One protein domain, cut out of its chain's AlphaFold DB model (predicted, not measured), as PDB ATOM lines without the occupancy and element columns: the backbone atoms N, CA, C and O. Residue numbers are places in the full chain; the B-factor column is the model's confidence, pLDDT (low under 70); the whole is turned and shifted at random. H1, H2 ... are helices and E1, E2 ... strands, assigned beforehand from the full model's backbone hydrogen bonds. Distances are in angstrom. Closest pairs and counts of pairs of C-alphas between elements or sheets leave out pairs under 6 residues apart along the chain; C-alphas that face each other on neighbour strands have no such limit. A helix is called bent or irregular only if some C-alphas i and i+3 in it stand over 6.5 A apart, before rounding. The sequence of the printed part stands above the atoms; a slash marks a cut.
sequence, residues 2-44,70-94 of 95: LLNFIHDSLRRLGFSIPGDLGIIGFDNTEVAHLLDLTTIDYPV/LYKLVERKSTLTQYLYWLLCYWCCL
ATOM      1  N   LEU A   2     165.066 149.641 108.674       61.78
ATOM      2  CA  LEU A   2     165.379 150.129 110.039       61.78
ATOM      3  C   LEU A   2     164.177 150.187 111.004       61.78
ATOM      4  O   LEU A   2     164.332 149.981 112.204       61.78
ATOM      5  N   LEU A   3     162.969 150.424 110.491       64.25
ATOM      6  CA  LEU A   3     161.785 150.657 111.325       64.25
ATOM      7  C   LEU A   3     161.274 149.400 112.052       64.25
ATOM      8  O   LEU A   3     160.759 149.493 113.164       64.25
ATOM      9  N   ASN A   4     161.508 148.217 111.477       69.56
ATOM     10  CA  ASN A   4     161.150 146.936 112.093       69.56
ATOM     11  C   ASN A   4     161.964 146.681 113.375       69.56
ATOM     12  O   ASN A   4     161.428 146.189 114.366       69.56
ATOM     13  N   PHE A   5     163.241 147.081 113.383       78.19
ATOM     14  CA  PHE A   5     164.106 146.967 114.561       78.19
ATOM     15  C   PHE A   5     163.650 147.875 115.704       78.19
ATOM     16  O   PHE A   5     163.762 147.491 116.868       78.19
ATOM     17  N   ILE A   6     163.119 149.059 115.389       85.19
ATOM     18  CA  ILE A   6     162.611 150.001 116.393       85.19
ATOM     19  C   ILE A   6     161.357 149.437 117.066       85.19
ATOM     20  O   ILE A   6     161.296 149.421 118.293       85.19
ATOM     21  N   HIS A   7     160.403 148.912 116.287       87.31
ATOM     22  CA  HIS A   7     159.188 148.287 116.823       87.31
ATOM     23  C   HIS A   7     159.515 147.195 117.851       87.31
ATOM     24  O   HIS A   7     159.023 147.204 118.978       87.31
ATOM     25  N   ASP A   8     160.400 146.280 117.471       86.56
ATOM     26  CA  ASP A   8     160.790 145.142 118.294       86.56
ATOM     27  C   ASP A   8     161.627 145.558 119.524       86.56
ATOM     28  O   ASP A   8     161.449 145.041 120.627       86.56
ATOM     29  N   SER A   9     162.490 146.569 119.378       90.81
ATOM     30  CA  SER A   9     163.278 147.103 120.498       90.81
ATOM     31  C   SER A   9     162.412 147.809 121.540       90.81
ATOM     32  O   SER A   9     162.621 147.611 122.733       90.81
ATOM     33  N   LEU A  10     161.410 148.582 121.116       91.75
ATOM     34  CA  LEU A  10     160.484 149.253 122.030       91.75
ATOM     35  C   LEU A  10     159.602 148.253 122.781       91.75
ATOM     36  O   LEU A  10     159.438 148.384 123.993       91.75
ATOM     37  N   ARG A  11     159.125 147.195 122.109       90.25
ATOM     38  CA  ARG A  11     158.405 146.110 122.795       90.25
ATOM     39  C   ARG A  11     159.270 145.417 123.847       90.25
ATOM     40  O   ARG A  11     158.793 145.172 124.950       90.25
ATOM     41  N   ARG A  12     160.549 145.147 123.551       92.56
ATOM     42  CA  ARG A  12     161.496 144.587 124.536       92.56
ATOM     43  C   ARG A  12     161.734 145.491 125.744       92.56
ATOM     44  O   ARG A  12     161.988 144.984 126.829       92.56
ATOM     45  N   LEU A  13     161.661 146.807 125.555       95.50
ATOM     46  CA  LEU A  13     161.770 147.790 126.635       95.50
ATOM     47  C   LEU A  13     160.474 147.934 127.452       95.50
ATOM     48  O   LEU A  13     160.455 148.693 128.417       95.50
ATOM     49  N   GLY A  14     159.412 147.202 127.099       95.25
ATOM     50  CA  GLY A  14     158.145 147.181 127.827       95.25
ATOM     51  C   GLY A  14     157.098 148.173 127.325       95.25
ATOM     52  O   GLY A  14     156.031 148.251 127.926       95.25
ATOM     53  N   PHE A  15     157.356 148.898 126.231       94.69
ATOM     54  CA  PHE A  15     156.358 149.791 125.642       94.69
ATOM     55  C   PHE A  15     155.254 149.003 124.932       94.69
ATOM     56  O   PHE A  15     155.509 148.079 124.150       94.69
ATOM     57  N   SER A  16     154.015 149.423 125.153       92.88
ATOM     58  CA  SER A  16     152.853 148.985 124.394       92.88
ATOM     59  C   SER A  16     152.814 149.687 123.040       92.88
ATOM     60  O   SER A  16     152.825 150.911 122.953       92.88
ATOM     61  N   ILE A  17     152.708 148.912 121.961       91.75
ATOM     62  CA  ILE A  17     152.483 149.427 120.605       91.75
ATOM     63  C   ILE A  17     151.210 148.761 120.079       91.75
ATOM     64  O   ILE A  17     151.210 147.530 119.935       91.75
ATOM     65  N   PRO A  18     150.132 149.525 119.822       91.88
ATOM     66  CA  PRO A  18     150.091 150.984 119.631       91.88
ATOM     67  C   PRO A  18     149.744 151.823 120.882       91.88
ATOM     68  O   PRO A  18     149.461 153.008 120.738       91.88
ATOM     69  N   GLY A  19     149.680 151.229 122.081       90.88
ATOM     70  CA  GLY A  19     149.123 151.887 123.273       90.88
ATOM     71  C   GLY A  19     149.905 153.108 123.762       90.88
ATOM     72  O   GLY A  19     149.335 154.190 123.865       90.88
ATOM     73  N   ASP A  20     151.199 152.939 124.037       91.38
ATOM     74  CA  ASP A  20     152.069 154.023 124.513       91.38
ATOM     75  C   ASP A  20     152.565 154.885 123.349       91.38
ATOM     76  O   ASP A  20     152.783 156.088 123.497       91.38
ATOM     77  N   LEU A  21     152.754 154.267 122.178       89.75
ATOM     78  CA  LEU A  21     153.161 154.949 120.956       89.75
ATOM     79  C   LEU A  21     152.707 154.195 119.698       89.75
ATOM     80  O   LEU A  21     152.768 152.966 119.622       89.75
ATOM     81  N   GLY A  22     152.300 154.953 118.681       90.12
ATOM     82  CA  GLY A  22     152.021 154.441 117.342       90.12
ATOM     83  C   GLY A  22     153.268 154.473 116.458       90.12
ATOM     84  O   GLY A  22     154.052 155.419 116.508       90.12
ATOM     85  N   ILE A  23     153.436 153.456 115.618       89.56
ATOM     86  CA  ILE A  23     154.519 153.359 114.639       89.56
ATOM     87  C   ILE A  23     153.924 153.189 113.246       89.56
ATOM     88  O   ILE A  23     153.077 152.321 113.023       89.56
ATOM     89  N   ILE A  24     154.423 153.987 112.302       90.00
ATOM     90  CA  ILE A  24     154.150 153.848 110.872       90.00
ATOM     91  C   ILE A  24     155.483 153.641 110.153       90.00
ATOM     92  O   ILE A  24     156.418 154.419 110.329       90.00
ATOM     93  N   GLY A  25     155.570 152.572 109.368       88.50
ATOM     94  CA  GLY A  25     156.723 152.258 108.533       88.50
ATOM     95  C   GLY A  25     156.566 152.659 107.073       88.50
ATOM     96  O   GLY A  25     155.568 153.238 106.648       88.50
ATOM     97  N   PHE A  26     157.570 152.292 106.289       88.75
ATOM     98  CA  PHE A  26     157.644 152.488 104.844       88.75
ATOM     99  C   PHE A  26     158.065 151.157 104.198       88.75
ATOM    100  O   PHE A  26     158.572 150.283 104.904       88.75
ATOM    101  N   ASP A  27     157.863 151.005 102.890       89.06
ATOM    102  CA  ASP A  27     158.247 149.841 102.063       89.06
ATOM    103  C   ASP A  27     157.285 148.635 102.043       89.06
ATOM    104  O   ASP A  27     157.539 147.716 101.272       89.06
ATOM    105  N   ASN A  28     156.221 148.591 102.860       92.56
ATOM    106  CA  ASN A  28     155.221 147.495 102.905       92.56
ATOM    107  C   ASN A  28     155.797 146.063 102.742       92.56
ATOM    108  O   ASN A  28     155.212 145.194 102.103       92.56
ATOM    109  N   THR A  29     156.981 145.817 103.308       92.00
ATOM    110  CA  THR A  29     157.690 144.536 103.148       92.00
ATOM    111  C   THR A  29     156.977 143.385 103.858       92.00
ATOM    112  O   THR A  29     156.251 143.610 104.825       92.00
ATOM    113  N   GLU A  30     157.308 142.141 103.505       91.50
ATOM    114  CA  GLU A  30     156.827 140.948 104.223       91.50
ATOM    115  C   GLU A  30     157.110 140.989 105.729       91.50
ATOM    116  O   GLU A  30     156.269 140.623 106.544       91.50
ATOM    117  N   VAL A  31     158.265 141.522 106.139       90.62
ATOM    118  CA  VAL A  31     158.581 141.679 107.568       90.62
ATOM    119  C   VAL A  31     157.610 142.645 108.251       90.62
ATOM    120  O   VAL A  31     157.199 142.406 109.382       90.62
ATOM    121  N   ALA A  32     157.206 143.718 107.566       91.25
ATOM    122  CA  ALA A  32     156.203 144.640 108.093       91.25
ATOM    123  C   ALA A  32     154.830 143.962 108.217       91.25
ATOM    124  O   ALA A  32     154.103 144.231 109.173       91.25
ATOM    125  N   HIS A  33     154.499 143.049 107.300       91.94
ATOM    126  CA  HIS A  33     153.289 142.243 107.408       91.94
ATOM    127  C   HIS A  33     153.337 141.296 108.616       91.94
ATOM    128  O   HIS A  33     152.401 141.293 109.411       91.94
ATOM    129  N   LEU A  34     154.446 140.574 108.808       92.00
ATOM    130  CA  LEU A  34     154.647 139.656 109.938       92.00
ATOM    131  C   LEU A  34     154.590 140.353 111.305       92.00
ATOM    132  O   LEU A  34     154.166 139.750 112.288       92.00
ATOM    133  N   LEU A  35     155.019 141.614 111.376       90.31
ATOM    134  CA  LEU A  35     154.995 142.418 112.602       90.31
ATOM    135  C   LEU A  35     153.682 143.192 112.804       90.31
ATOM    136  O   LEU A  35     153.593 143.973 113.751       90.31
ATOM    137  N   ASP A  36     152.682 143.010 111.932       92.25
ATOM    138  CA  ASP A  36     151.441 143.799 111.917       92.25
ATOM    139  C   ASP A  36     151.703 145.325 111.905       92.25
ATOM    140  O   ASP A  36     150.966 146.121 112.503       92.25
ATOM    141  N   LEU A  37     152.757 145.751 111.202       92.81
ATOM    142  CA  LEU A  37     153.168 147.146 111.113       92.81
ATOM    143  C   LEU A  37     152.339 147.892 110.059       92.81
ATOM    144  O   LEU A  37     152.282 147.498 108.893       92.81
ATOM    145  N   THR A  38     151.714 148.995 110.452       93.31
ATOM    146  CA  THR A  38     151.110 149.962 109.534       93.31
ATOM    147  C   THR A  38     152.212 150.598 108.697       93.31
ATOM    148  O   THR A  38     153.194 151.087 109.253       93.31
ATOM    149  N   THR A  39     152.082 150.611 107.372       93.38
ATOM    150  CA  THR A  39     153.137 151.112 106.476       93.38
ATOM    151  C   THR A  39     152.593 151.914 105.313       93.38
ATOM    152  O   THR A  39     151.496 151.640 104.842       93.38
ATOM    153  N   ILE A  40     153.395 152.825 104.773       92.69
ATOM    154  CA  ILE A  40     153.157 153.381 103.440       92.69
ATOM    155  C   ILE A  40     153.734 152.414 102.401       92.69
ATOM    156  O   ILE A  40     154.930 152.112 102.410       92.69
ATOM    157  N   ASP A  41     152.858 151.924 101.535       93.38
ATOM    158  CA  ASP A  41     153.194 151.229 100.302       93.38
ATOM    159  C   ASP A  41     153.416 152.261  99.197       93.38
ATOM    160  O   ASP A  41     152.625 153.200  99.036       93.38
ATOM    161  N   TYR A  42     154.512 152.112  98.461       90.75
ATOM    162  CA  TYR A  42     154.878 153.032  97.394       90.75
ATOM    163  C   TYR A  42     155.300 152.277  96.136       90.75
ATOM    164  O   TYR A  42     155.851 151.177  96.214       90.75
ATOM    165  N   PRO A  43     155.095 152.881  94.957       93.81
ATOM    166  CA  PRO A  43     155.288 152.212  93.681       93.81
ATOM    167  C   PRO A  43     156.771 152.258  93.283       93.81
ATOM    168  O   PRO A  43     157.177 153.020  92.405       93.81
ATOM    169  N   VAL A  44     157.608 151.472  93.974       92.81
ATOM    170  CA  VAL A  44     159.075 151.467  93.798       92.81
ATOM    171  C   VAL A  44     159.494 151.140  92.363       92.81
ATOM    172  O   VAL A  44     160.456 151.712  91.850       92.81
ATOM    173  N   LEU A  70     151.359 156.368  92.773       92.94
ATOM    174  CA  LEU A  70     150.284 156.204  93.749       92.94
ATOM    175  C   LEU A  70     150.816 155.588  95.040       92.94
ATOM    176  O   LEU A  70     151.278 154.451  95.048       92.94
ATOM    177  N   TYR A  71     150.709 156.340  96.129       92.50
ATOM    178  CA  TYR A  71     151.077 155.898  97.470       92.50
ATOM    179  C   TYR A  71     149.832 155.439  98.216       92.50
ATOM    180  O   TYR A  71     148.761 156.037  98.078       92.50
ATOM    181  N   LYS A  72     149.971 154.399  99.035       91.94
ATOM    182  CA  LYS A  72     148.865 153.863  99.822       91.94
ATOM    183  C   LYS A  72     149.291 153.628 101.258       91.94
ATOM    184  O   LYS A  72     150.284 152.962 101.521       91.94
ATOM    185  N   LEU A  73     148.494 154.115 102.201       92.81
ATOM    186  CA  LEU A  73     148.617 153.689 103.585       92.81
ATOM    187  C   LEU A  73     148.012 152.286 103.740       92.81
ATOM    188  O   LEU A  73     146.846 152.053 103.421       92.81
ATOM    189  N   VAL A  74     148.814 151.354 104.236       93.69
ATOM    190  CA  VAL A  74     148.401 149.998 104.586       93.69
ATOM    191  C   VAL A  74     148.277 149.928 106.100       93.69
ATOM    192  O   VAL A  74     149.270 149.782 106.813       93.69
ATOM    193  N   GLU A  75     147.048 150.081 106.580       93.12
ATOM    194  CA  GLU A  75     146.716 150.069 108.003       93.12
ATOM    195  C   GLU A  75     146.805 148.659 108.595       93.12
ATOM    196  O   GLU A  75     146.278 147.696 108.034       93.12
ATOM    197  N   ARG A  76     147.481 148.548 109.741       93.56
ATOM    198  CA  ARG A  76     147.590 147.340 110.571       93.56
ATOM    199  C   ARG A  76     147.542 147.733 112.055       93.56
ATOM    200  O   ARG A  76     146.957 148.753 112.411       93.56
ATOM    201  N   LYS A  77     148.120 146.924 112.949       93.50
ATOM    202  CA  LYS A  77     147.929 147.057 114.404       93.50
ATOM    203  C   LYS A  77     148.923 147.989 115.087       93.50
ATOM    204  O   LYS A  77     148.734 148.296 116.256       93.50
ATOM    205  N   SER A  78     149.976 148.441 114.412       89.62
ATOM    206  CA  SER A  78     151.006 149.264 115.060       89.62
ATOM    207  C   SER A  78     150.647 150.741 115.219       89.62
ATOM    208  O   SER A  78     151.456 151.490 115.755       89.62
ATOM    209  N   THR A  79     149.465 151.185 114.787       88.81
ATOM    210  CA  THR A  79     148.987 152.557 115.005       88.81
ATOM    211  C   THR A  79     147.509 152.563 115.388       88.81
ATOM    212  O   THR A  79     146.779 151.643 115.025       88.81
ATOM    213  N   LEU A  80     147.052 153.597 116.100       81.56
ATOM    214  CA  LEU A  80     145.620 153.794 116.343       81.56
ATOM    215  C   LEU A  80     144.999 154.570 115.179       81.56
ATOM    216  O   LEU A  80     145.509 155.619 114.781       81.56
ATOM    217  N   THR A  81     143.852 154.102 114.684       68.56
ATOM    218  CA  THR A  81     143.109 154.715 113.567       68.56
ATOM    219  C   THR A  81     142.764 156.190 113.816       68.56
ATOM    220  O   THR A  81     142.765 156.998 112.891       68.56
ATOM    221  N   GLN A  82     142.572 156.585 115.077       63.78
ATOM    222  CA  GLN A  82     142.372 157.979 115.495       63.78
ATOM    223  C   GLN A  82     143.520 158.920 115.076       63.78
ATOM    224  O   GLN A  82     143.270 160.077 114.744       63.78
ATOM    225  N   TYR A  83     144.772 158.450 115.077       62.66
ATOM    226  CA  TYR A  83     145.931 159.275 114.713       62.66
ATOM    227  C   TYR A  83     146.157 159.356 113.197       62.66
ATOM    228  O   TYR A  83     146.830 160.273 112.724       62.66
ATOM    229  N   LEU A  84     145.569 158.441 112.421       59.84
ATOM    230  CA  LEU A  84     145.722 158.401 110.964       59.84
ATOM    231  C   LEU A  84     144.979 159.537 110.262       59.84
ATOM    232  O   LEU A  84     145.535 160.155 109.355       59.84
ATOM    233  N   TYR A  85     143.777 159.879 110.731       57.47
ATOM    234  CA  TYR A  85     143.023 161.027 110.217       57.47
ATOM    235  C   TYR A  85     143.763 162.355 110.431       57.47
ATOM    236  O   TYR A  85     143.739 163.227 109.566       57.47
ATOM    237  N   TRP A  86     144.473 162.491 111.553       51.50
ATOM    238  CA  TRP A  86     145.242 163.693 111.869       51.50
ATOM    239  C   TRP A  86     146.497 163.836 110.993       51.50
ATOM    240  O   TRP A  86     146.786 164.924 110.495       51.50
ATOM    241  N   LEU A  87     147.218 162.734 110.749       55.81
ATOM    242  CA  LEU A  87     148.428 162.722 109.916       55.81
ATOM    243  C   LEU A  87     148.131 162.890 108.421       55.81
ATOM    244  O   LEU A  87     148.843 163.639 107.756       55.81
ATOM    245  N   LEU A  88     147.072 162.260 107.895       54.22
ATOM    246  CA  LEU A  88     146.654 162.435 106.497       54.22
ATOM    247  C   LEU A  88     146.249 163.888 106.202       54.22
ATOM    248  O   LEU A  88     146.619 164.419 105.156       54.22
ATOM    249  N   CYS A  89     145.566 164.561 107.135       48.84
ATOM    250  CA  CYS A  89     145.247 165.985 107.005       48.84
ATOM    251  C   CYS A  89     146.499 166.878 107.014       48.84
ATOM    252  O   CYS A  89     146.590 167.796 106.203       48.84
ATOM    253  N   TYR A  90     147.473 166.610 107.889       48.00
ATOM    254  CA  TYR A  90     148.695 167.421 107.965       48.00
ATOM    255  C   TYR A  90     149.635 167.214 106.769       48.00
ATOM    256  O   TYR A  90     150.223 168.182 106.293       48.00
ATOM    257  N   TRP A  91     149.764 165.986 106.250       43.28
ATOM    258  CA  TRP A  91     150.595 165.709 105.070       43.28
ATOM    259  C   TRP A  91     149.978 166.226 103.766       43.28
ATOM    260  O   TRP A  91     150.712 166.719 102.919       43.28
ATOM    261  N   CYS A  92     148.647 166.198 103.628       39.19
ATOM    262  CA  CYS A  92     147.953 166.779 102.470       39.19
ATOM    263  C   CYS A  92     148.061 168.316 102.425       39.19
ATOM    264  O   CYS A  92     147.954 168.917 101.366       39.19
ATOM    265  N   CYS A  93     148.295 168.967 103.571       33.62
ATOM    266  CA  CYS A  93     148.395 170.425 103.658       33.62
ATOM    267  C   CYS A  93     149.823 170.970 103.430       33.62
ATOM    268  O   CYS A  93     150.015 172.186 103.430       33.62
ATOM    269  N   LEU A  94     150.824 170.094 103.265       37.88
ATOM    270  CA  LEU A  94     152.247 170.439 103.101       37.88
ATOM    271  C   LEU A  94     152.815 170.096 101.706       37.88
ATOM    272  O   LEU A  94     154.018 170.247 101.492       37.88
TER     273      LEU A  94
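This is residues 2 to 44 and 70 to 94 of the 95 residues of an uncharacterized protein of Lysinibacillus sphaericus (UniProt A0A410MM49). This is a small sheet of three short strands, E1, E2 and E3, with two helices, H1 and H2, that only graze it and a third helix, H3, that swings away from it. H1 and H3 lie on opposite sides of the whole, and residues 89 to 94, of which 89 to 92 belong to H3, stick out free. The 68 printed residues have three named helices and three named strands in the order H1 E1 H2 E2 E3 H3, and the sheet, in the order E1 E2 E3, is mixed. The class is mixed, helices and strands; the whole is compact, with a radius of gyration of the C-alphas of 12.2 A and spans of 35 by 26 by 17 A.

Find C-alpha 2 at (165.379, 150.129, 110.039); from there H1, residues 2 to 12, runs 16.0 A. Look next at C-alpha 24 at (154.150, 153.848, 110.872), where E1, residues 24 to 26, begins. H2 is residues 30 to 34, E2 residues 38 to 41 and, beyond the cut, E3 residues 72 to 74. H3, residues 81 to 92, runs 17.1 A to C-alpha 92 at (147.953, 166.779, 102.470); it is neither bent nor irregular, but only just: C-alphas 82 and 85 are 6.1 A apart.

Begin with the sheet, where E1 and E2 are parallel at 29 degrees, with N 25 and O 38 within hydrogen-bond range at 2.8 A. E2 and E3 are antiparallel at 152 degrees, with N 41 and O 72 at 2.8 A and N 74 and O 39 at 2.8 A. E1, H2 and E2 form a strand-helix-strand unit, two parallel neighbour strands with a helix between, and its crossover is right-handed. H1 only grazes the sheet with its residues 2 to 7; its closest C-alphas to E1 are those of Leu 3 and Gly 25, 6.0 A. H2 only grazes it with residues 32 to 33; its closest C-alphas to E2 are those of Ala 32 and Thr 39, 7.3 A. H1 and H2 are close but not clearly touching, the C-alphas of Asn 4 and Ala 32 being the closest at 6.8 A. H3 is not on the sheet, and it is apart from H1 and H2. In H2 every O i to N i+4 pair is within hydrogen-bond range; in H1 6 of 7 are, and in H3 6 of 8.

The two C-alphas farthest apart are those of Gly 14 and Leu 70, at 36.1 A. Residues 45 to 69 are not printed, and C-alphas 44 and 70 are 10.0 A apart across this cut. The link from H1 to E1 is long, with 11 residues. The mean pLDDT of the printed part is 81.8; look for values under 70 at residues 2 to 4 and 81 to 94.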